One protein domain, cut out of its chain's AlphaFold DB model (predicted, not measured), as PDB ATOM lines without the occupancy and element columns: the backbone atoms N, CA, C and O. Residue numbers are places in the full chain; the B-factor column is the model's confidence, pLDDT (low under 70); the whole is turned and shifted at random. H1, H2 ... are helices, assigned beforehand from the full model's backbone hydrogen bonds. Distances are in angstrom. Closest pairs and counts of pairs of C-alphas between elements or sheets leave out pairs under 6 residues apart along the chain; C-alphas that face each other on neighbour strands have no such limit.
ATOM      1  N   GLN A  37      -4.407 -35.618 -25.767       89.31
ATOM      2  CA  GLN A  37      -5.263 -36.715 -26.204       89.31
ATOM      3  C   GLN A  37      -6.147 -36.242 -27.365       89.31
ATOM      4  O   GLN A  37      -6.454 -35.045 -27.440       89.31
ATOM      5  N   PRO A  38      -6.579 -37.153 -28.255       92.56
ATOM      6  CA  PRO A  38      -7.538 -36.801 -29.287       92.56
ATOM      7  C   PRO A  38      -8.823 -36.293 -28.633       92.56
ATOM      8  O   PRO A  38      -9.234 -36.768 -27.572       92.56
ATOM      9  N   TRP A  39      -9.451 -35.319 -29.284       92.56
ATOM     10  CA  TRP A  39     -10.688 -34.722 -28.796       92.56
ATOM     11  C   TRP A  39     -11.823 -35.750 -28.771       92.56
ATOM     12  O   TRP A  39     -12.563 -35.843 -27.794       92.56
ATOM     13  N   ASN A  40     -11.911 -36.562 -29.825       94.81
ATOM     14  CA  ASN A  40     -12.811 -37.703 -29.902       94.81
ATOM     15  C   ASN A  40     -11.994 -38.999 -29.835       94.81
ATOM     16  O   ASN A  40     -11.233 -39.315 -30.745       94.81
ATOM     17  N   THR A  41     -12.156 -39.779 -28.765       93.69
ATOM     18  CA  THR A  41     -11.526 -41.108 -28.629       93.69
ATOM     19  C   THR A  41     -12.355 -42.221 -29.269       93.69
ATOM     20  O   THR A  41     -11.827 -43.289 -29.573       93.69
ATOM     21  N   VAL A  42     -13.648 -41.973 -29.480       92.31
ATOM     22  CA  VAL A  42     -14.595 -42.886 -30.121       92.31
ATOM     23  C   VAL A  42     -15.176 -42.197 -31.345       92.31
ATOM     24  O   VAL A  42     -15.617 -41.051 -31.275       92.31
ATOM     25  N   ILE A  43     -15.185 -42.914 -32.464       92.69
ATOM     26  CA  ILE A  43     -15.824 -42.464 -33.697       92.69
ATOM     27  C   ILE A  43     -17.295 -42.871 -33.626       92.69
ATOM     28  O   ILE A  43     -17.609 -44.060 -33.588       92.69
ATOM     29  N   SER A  44     -18.189 -41.888 -33.599       95.12
ATOM     30  CA  SER A  44     -19.636 -42.086 -33.663       95.12
ATOM     31  C   SER A  44     -20.239 -41.224 -34.766       95.12
ATOM     32  O   SER A  44     -19.658 -40.214 -35.166       95.12
ATOM     33  N   ALA A  45     -21.422 -41.620 -35.229       96.00
ATOM     34  CA  ALA A  45     -22.190 -40.866 -36.207       96.00
ATOM     35  C   ALA A  45     -22.431 -39.415 -35.757       96.00
ATOM     36  O   ALA A  45     -22.105 -38.480 -36.484       96.00
ATOM     37  N   ASP A  46     -22.877 -39.230 -34.510       96.25
ATOM     38  CA  ASP A  46     -23.107 -37.907 -33.919       96.25
ATOM     39  C   ASP A  46     -21.838 -37.047 -33.887       96.25
ATOM     40  O   ASP A  46     -21.888 -35.851 -34.164       96.25
ATOM     41  N   ALA A  47     -20.682 -37.635 -33.553       96.81
ATOM     42  CA  ALA A  47     -19.430 -36.887 -33.496       96.81
ATOM     43  C   ALA A  47     -18.991 -36.413 -34.891       96.81
ATOM     44  O   ALA A  47     -18.528 -35.280 -35.028       96.81
ATOM     45  N   ILE A  48     -19.182 -37.251 -35.917       96.81
ATOM     46  CA  ILE A  48     -18.916 -36.898 -37.316       96.81
ATOM     47  C   ILE A  48     -19.874 -35.789 -37.776       96.81
ATOM     48  O   ILE A  48     -19.414 -34.774 -38.298       96.81
ATOM     49  N   SER A  49     -21.179 -35.929 -37.519       96.75
ATOM     50  CA  SER A  49     -22.184 -34.932 -37.906       96.75
ATOM     51  C   SER A  49     -21.943 -33.577 -37.230       96.75
ATOM     52  O   SER A  49     -21.989 -32.543 -37.891       96.75
ATOM     53  N   HIS A  50     -21.621 -33.553 -35.931       95.69
ATOM     54  CA  HIS A  50     -21.284 -32.309 -35.229       95.69
ATOM     55  C   HIS A  50     -19.989 -31.675 -35.736       95.69
ATOM     56  O   HIS A  50     -19.892 -30.450 -35.789       95.69
ATOM     57  N   PHE A  51     -18.993 -32.484 -36.100       96.62
ATOM     58  CA  PHE A  51     -17.754 -31.977 -36.677       96.62
ATOM     59  C   PHE A  51     -17.999 -31.335 -38.044       96.62
ATOM     60  O   PHE A  51     -17.609 -30.186 -38.240       96.62
ATOM     61  N   ALA A  52     -18.704 -32.031 -38.943       96.38
ATOM     62  CA  ALA A  52     -19.085 -31.515 -40.257       96.38
ATOM     63  C   ALA A  52     -19.904 -30.217 -40.138       96.38
ATOM     64  O   ALA A  52     -19.592 -29.220 -40.788       96.38
ATOM     65  N   PHE A  53     -20.862 -30.176 -39.207       95.81
ATOM     66  CA  PHE A  53     -21.614 -28.959 -38.902       95.81
ATOM     67  C   PHE A  53     -20.715 -27.826 -38.385       95.81
ATOM     68  O   PHE A  53     -20.841 -26.682 -38.814       95.81
ATOM     69  N   GLY A  54     -19.774 -28.132 -37.487       95.25
ATOM     70  CA  GLY A  54     -18.854 -27.150 -36.910       95.25
ATOM     71  C   GLY A  54     -17.903 -26.514 -37.928       95.25
ATOM     72  O   GLY A  54     -17.529 -25.354 -37.758       95.25
ATOM     73  N   ILE A  55     -17.534 -27.243 -38.986       95.12
ATOM     74  CA  ILE A  55     -16.725 -26.715 -40.097       95.12
ATOM     75  C   ILE A  55     -17.572 -26.111 -41.230       95.12
ATOM     76  O   ILE A  55     -17.010 -25.479 -42.123       95.12
ATOM     77  N   GLY A  56     -18.899 -26.274 -41.184       95.69
ATOM     78  CA  GLY A  56     -19.833 -25.774 -42.193       95.69
ATOM     79  C   GLY A  56     -19.847 -26.579 -43.498       95.69
ATOM     80  O   GLY A  56     -20.051 -25.991 -44.559       95.69
ATOM     81  N   ASP A  57     -19.591 -27.890 -43.441       95.50
ATOM     82  CA  ASP A  57     -19.694 -28.786 -44.599       95.50
ATOM     83  C   ASP A  57     -21.051 -29.507 -44.603       95.50
ATOM     84  O   ASP A  57     -21.311 -30.396 -43.789       95.50
ATOM     85  N   ASP A  58     -21.904 -29.123 -45.554       95.69
ATOM     86  CA  ASP A  58     -23.275 -29.623 -45.686       95.69
ATOM     87  C   ASP A  58     -23.393 -30.923 -46.508       95.69
ATOM     88  O   ASP A  58     -24.489 -31.313 -46.925       95.69
ATOM     89  N   ASN A  59     -22.286 -31.616 -46.789       96.62
ATOM     90  CA  ASN A  59     -22.330 -32.876 -47.523       96.62
ATOM     91  C   ASN A  59     -23.147 -33.936 -46.749       96.62
ATOM     92  O   ASN A  59     -22.767 -34.327 -45.639       96.62
ATOM     93  N   PRO A  60     -24.232 -34.489 -47.330       96.75
ATOM     94  CA  PRO A  60     -25.086 -35.447 -46.631       96.75
ATOM     95  C   PRO A  60     -24.356 -36.747 -46.276       96.75
ATOM     96  O   PRO A  60     -24.730 -37.404 -45.313       96.75
ATOM     97  N   LEU A  61     -23.272 -37.092 -46.979       97.62
ATOM     98  CA  LEU A  61     -22.416 -38.225 -46.614       97.62
ATOM     99  C   LEU A  61     -21.768 -38.066 -45.229       97.62
ATOM    100  O   LEU A  61     -21.376 -39.067 -44.625       97.62
ATOM    101  N   PHE A  62     -21.631 -36.825 -44.758       97.38
ATOM    102  CA  PHE A  62     -20.947 -36.460 -43.522       97.38
ATOM    103  C   PHE A  62     -21.947 -36.097 -42.425       97.38
ATOM    104  O   PHE A  62     -21.696 -36.378 -41.259       97.38
ATOM    105  N   LEU A  63     -23.087 -35.501 -42.783       96.38
ATOM    106  CA  LEU A  63     -24.103 -35.064 -41.823       96.38
ATOM    107  C   LEU A  63     -25.162 -36.120 -41.512       96.38
ATOM    108  O   LEU A  63     -25.605 -36.191 -40.366       96.38
ATOM    109  N   ASP A  64     -25.569 -36.915 -42.504       96.00
ATOM    110  CA  ASP A  64     -26.655 -37.887 -42.372       96.00
ATOM    111  C   ASP A  64     -26.101 -39.324 -42.318       96.00
ATOM    112  O   ASP A  64     -25.644 -39.866 -43.334       96.00
ATOM    113  N   PRO A  65     -26.190 -39.995 -41.157       95.88
ATOM    114  CA  PRO A  65     -25.740 -41.375 -41.012       95.88
ATOM    115  C   PRO A  65     -26.475 -42.362 -41.933       95.88
ATOM    116  O   PRO A  65     -25.930 -43.419 -42.259       95.88
ATOM    117  N   ALA A  66     -27.693 -42.026 -42.372       97.06
ATOM    118  CA  ALA A  66     -28.500 -42.844 -43.272       97.06
ATOM    119  C   ALA A  66     -28.143 -42.659 -44.757       97.06
ATOM    120  O   ALA A  66     -28.505 -43.504 -45.577       97.06
ATOM    121  N   TYR A  67     -27.397 -41.612 -45.124       97.50
ATOM    122  CA  TYR A  67     -27.027 -41.361 -46.518       97.50
ATOM    123  C   TYR A  67     -25.970 -42.355 -47.019       97.50
ATOM    124  O   TYR A  67     -26.108 -42.966 -48.082       97.50
ATOM    125  N   GLY A  68     -24.914 -42.550 -46.225       96.62
ATOM    126  CA  GLY A  68     -23.761 -43.390 -46.552       96.62
ATOM    127  C   GLY A  68     -24.076 -44.818 -47.030       96.62
ATOM    128  O   GLY A  68     -23.504 -45.223 -48.049       96.62
ATOM    129  N   PRO A  69     -24.994 -45.567 -46.382       97.56
ATOM    130  CA  PRO A  69     -25.429 -46.904 -46.807       97.56
ATOM    131  C   PRO A  69     -25.875 -47.027 -48.272       97.56
ATOM    132  O   PRO A  69     -25.736 -48.098 -48.861       97.56
ATOM    133  N   HIS A  70     -26.373 -45.946 -48.880       97.12
ATOM    134  CA  HIS A  70     -26.835 -45.917 -50.274       97.12
ATOM    135  C   HIS A  70     -25.757 -45.467 -51.273       97.12
ATOM    136  O   HIS A  70     -26.020 -45.333 -52.469       97.12
ATOM    137  N   THR A  71     -24.533 -45.240 -50.799       97.75
ATOM    138  CA  THR A  71     -23.387 -44.833 -51.616       97.75
ATOM    139  C   THR A  71     -22.358 -45.958 -51.722       97.75
ATOM    140  O   THR A  71     -22.421 -46.953 -51.004       97.75
ATOM    141  N   ARG A  72     -21.333 -45.765 -52.563       97.56
ATOM    142  CA  ARG A  72     -20.178 -46.679 -52.654       97.56
ATOM    143  C   ARG A  72     -19.392 -46.844 -51.345       97.56
ATOM    144  O   ARG A  72     -18.524 -47.703 -51.267       97.56
ATOM    145  N   TRP A  73     -19.610 -45.957 -50.375       96.56
ATOM    146  CA  TRP A  73     -18.908 -45.967 -49.095       96.56
ATOM    147  C   TRP A  73     -19.597 -46.849 -48.058       96.56
ATOM    148  O   TRP A  73     -18.952 -47.244 -47.096       96.56
ATOM    149  N   HIS A  74     -20.879 -47.177 -48.263       97.12
ATOM    150  CA  HIS A  74     -21.680 -48.073 -47.422       97.12
ATOM    151  C   HIS A  74     -21.852 -47.654 -45.947       97.12
ATOM    152  O   HIS A  74     -22.521 -48.351 -45.188       97.12
ATOM    153  N   SER A  75     -21.314 -46.504 -45.540       96.31
ATOM    154  CA  SER A  75     -21.480 -45.899 -44.219       96.31
ATOM    155  C   SER A  75     -21.255 -44.391 -44.294       96.31
ATOM    156  O   SER A  75     -20.744 -43.877 -45.293       96.31
ATOM    157  N   GLN A  76     -21.623 -43.680 -43.229       97.06
ATOM    158  CA  GLN A  76     -21.168 -42.308 -43.013       97.06
ATOM    159  C   GLN A  76     -19.640 -42.284 -42.955       97.06
ATOM    160  O   GLN A  76     -19.020 -43.174 -42.363       97.06
ATOM    161  N   ILE A  77     -19.042 -41.275 -43.572       95.50
ATOM    162  CA  ILE A  77     -17.605 -41.006 -43.499       95.50
ATOM    163  C   ILE A  77     -17.415 -39.499 -43.391       95.50
ATOM    164  O   ILE A  77     -18.288 -38.762 -43.810       95.50
ATOM    165  N   GLU A  78     -16.276 -39.028 -42.900       95.81
ATOM    166  CA  GLU A  78     -15.845 -37.646 -43.126       95.81
ATOM    167  C   GLU A  78     -14.306 -37.651 -43.217       95.81
ATOM    168  O   GLU A  78     -13.644 -38.147 -42.298       95.81
ATOM    169  N   PRO A  79     -13.712 -37.227 -44.350       92.94
ATOM    170  CA  PRO A  79     -12.278 -37.391 -44.591       92.94
ATOM    171  C   PRO A  79     -11.358 -36.626 -43.634       92.94
ATOM    172  O   PRO A  79     -10.196 -37.013 -43.488       92.94
ATOM    173  N   THR A  80     -11.830 -35.543 -43.016       94.50
ATOM    174  CA  THR A  80     -11.011 -34.651 -42.182       94.50
ATOM    175  C   THR A  80     -11.166 -34.888 -40.672       94.50
ATOM    176  O   THR A  80     -10.352 -34.404 -39.884       94.50
ATOM    177  N   PHE A  81     -12.087 -35.762 -40.262       94.88
ATOM    178  CA  PHE A  81     -12.361 -36.160 -38.887       94.88
ATOM    179  C   PHE A  81     -11.156 -36.776 -38.163       94.88
ATOM    180  O   PHE A  81     -11.047 -36.584 -36.947       94.88
ATOM    181  N   PRO A  82     -10.173 -37.412 -38.848       92.06
ATOM    182  CA  PRO A  82      -8.905 -37.780 -38.224       92.06
ATOM    183  C   PRO A  82      -8.156 -36.625 -37.543       92.06
ATOM    184  O   PRO A  82      -7.337 -36.883 -36.670       92.06
ATOM    185  N   ILE A  83      -8.435 -35.356 -37.864       92.06
ATOM    186  CA  ILE A  83      -7.899 -34.204 -37.115       92.06
ATOM    187  C   ILE A  83      -8.386 -34.215 -35.655       92.06
ATOM    188  O   ILE A  83      -7.663 -33.788 -34.757       92.06
ATOM    189  N   SER A  84      -9.599 -34.716 -35.411       93.50
ATOM    190  CA  SER A  84     -10.226 -34.790 -34.091       93.50
ATOM    191  C   SER A  84      -9.879 -36.072 -33.324       93.50
ATOM    192  O   SER A  84      -9.826 -36.056 -32.093       93.50
ATOM    193  N   THR A  85      -9.627 -37.172 -34.038       93.31
ATOM    194  CA  THR A  85      -9.418 -38.509 -33.450       93.31
ATOM    195  C   THR A  85      -7.974 -39.011 -33.533       93.31
ATOM    196  O   THR A  85      -7.643 -40.051 -32.963       93.31
ATOM    197  N   GLY A  86      -7.111 -38.316 -34.277       88.69
ATOM    198  CA  GLY A  86      -5.768 -38.768 -34.622       88.69
ATOM    199  C   GLY A  86      -4.833 -38.880 -33.421       88.69
ATOM    200  O   GLY A  86      -4.729 -37.967 -32.604       88.69
ATOM    201  N   LEU A  87      -4.102 -39.996 -33.353       88.25
ATOM    202  CA  LEU A  87      -3.039 -40.223 -32.375       88.25
ATOM    203  C   LEU A  87      -1.685 -39.868 -32.983       88.25
ATOM    204  O   LEU A  87      -1.281 -40.464 -33.984       88.25
ATOM    205  N   ASP A  88      -0.962 -38.943 -32.355       88.25
ATOM    206  CA  ASP A  88       0.371 -38.566 -32.815       88.25
ATOM    207  C   ASP A  88       1.366 -39.728 -32.662       88.25
ATOM    208  O   ASP A  88       1.622 -40.217 -31.561       88.25
TER     209      ASP A  88
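AT A GLANCE: This is residues 37 to 88 of the 113 residues of the protein "MaoC_dehydrat_N domain-containing protein" of Mycobacterium sp. E1747 (UniProt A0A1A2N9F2). This domain has little regular structure: one helix, H1, stands crosswise to the longest axis, the short H2 packs on it, and a long loop runs back from H2 to the one-turn H3. The two ends of the printed part lie near H3, at one end of the long axis. The 52 printed residues include three named helices, H1, H2 and H3 in chain order, with 19 residues, and no named strand; the class is all helix. The whole is compact, with a radius of gyration of the C-alphas of 10.8 A, yet elongated, spanning 33 by 21 by 15 A.

HOW THE PARTS SIT: H1, residues 45 to 55, touches H2, residues 60 to 63; their closest C-alphas, of Ser 49 and Leu 63, are 4.4 A apart. H3, residues 82 to 85, is apart from H2 and only just apart from H1, closest 8.4 A. In H1 every O i to N i+4 pair is within hydrogen-bond range; H2 and H3 are too short for such a pair.

IN THESE COORDINATES: H1 runs 15.7 A from C-alpha 45 at (-22.190, -40.866, -36.207); H2 and H3 each measure 4.9 A, H3 ending at C-alpha 85, (-9.418, -38.509, -33.450).

THE WHOLE: The C-alphas farthest apart, of Gln 37 and His 70, are 33.6 A apart. The printed part has no cut; the link H1 to H2 is tight, and H2 to H3, 18 residues, is long. No printed residue is under 70 in pLDDT.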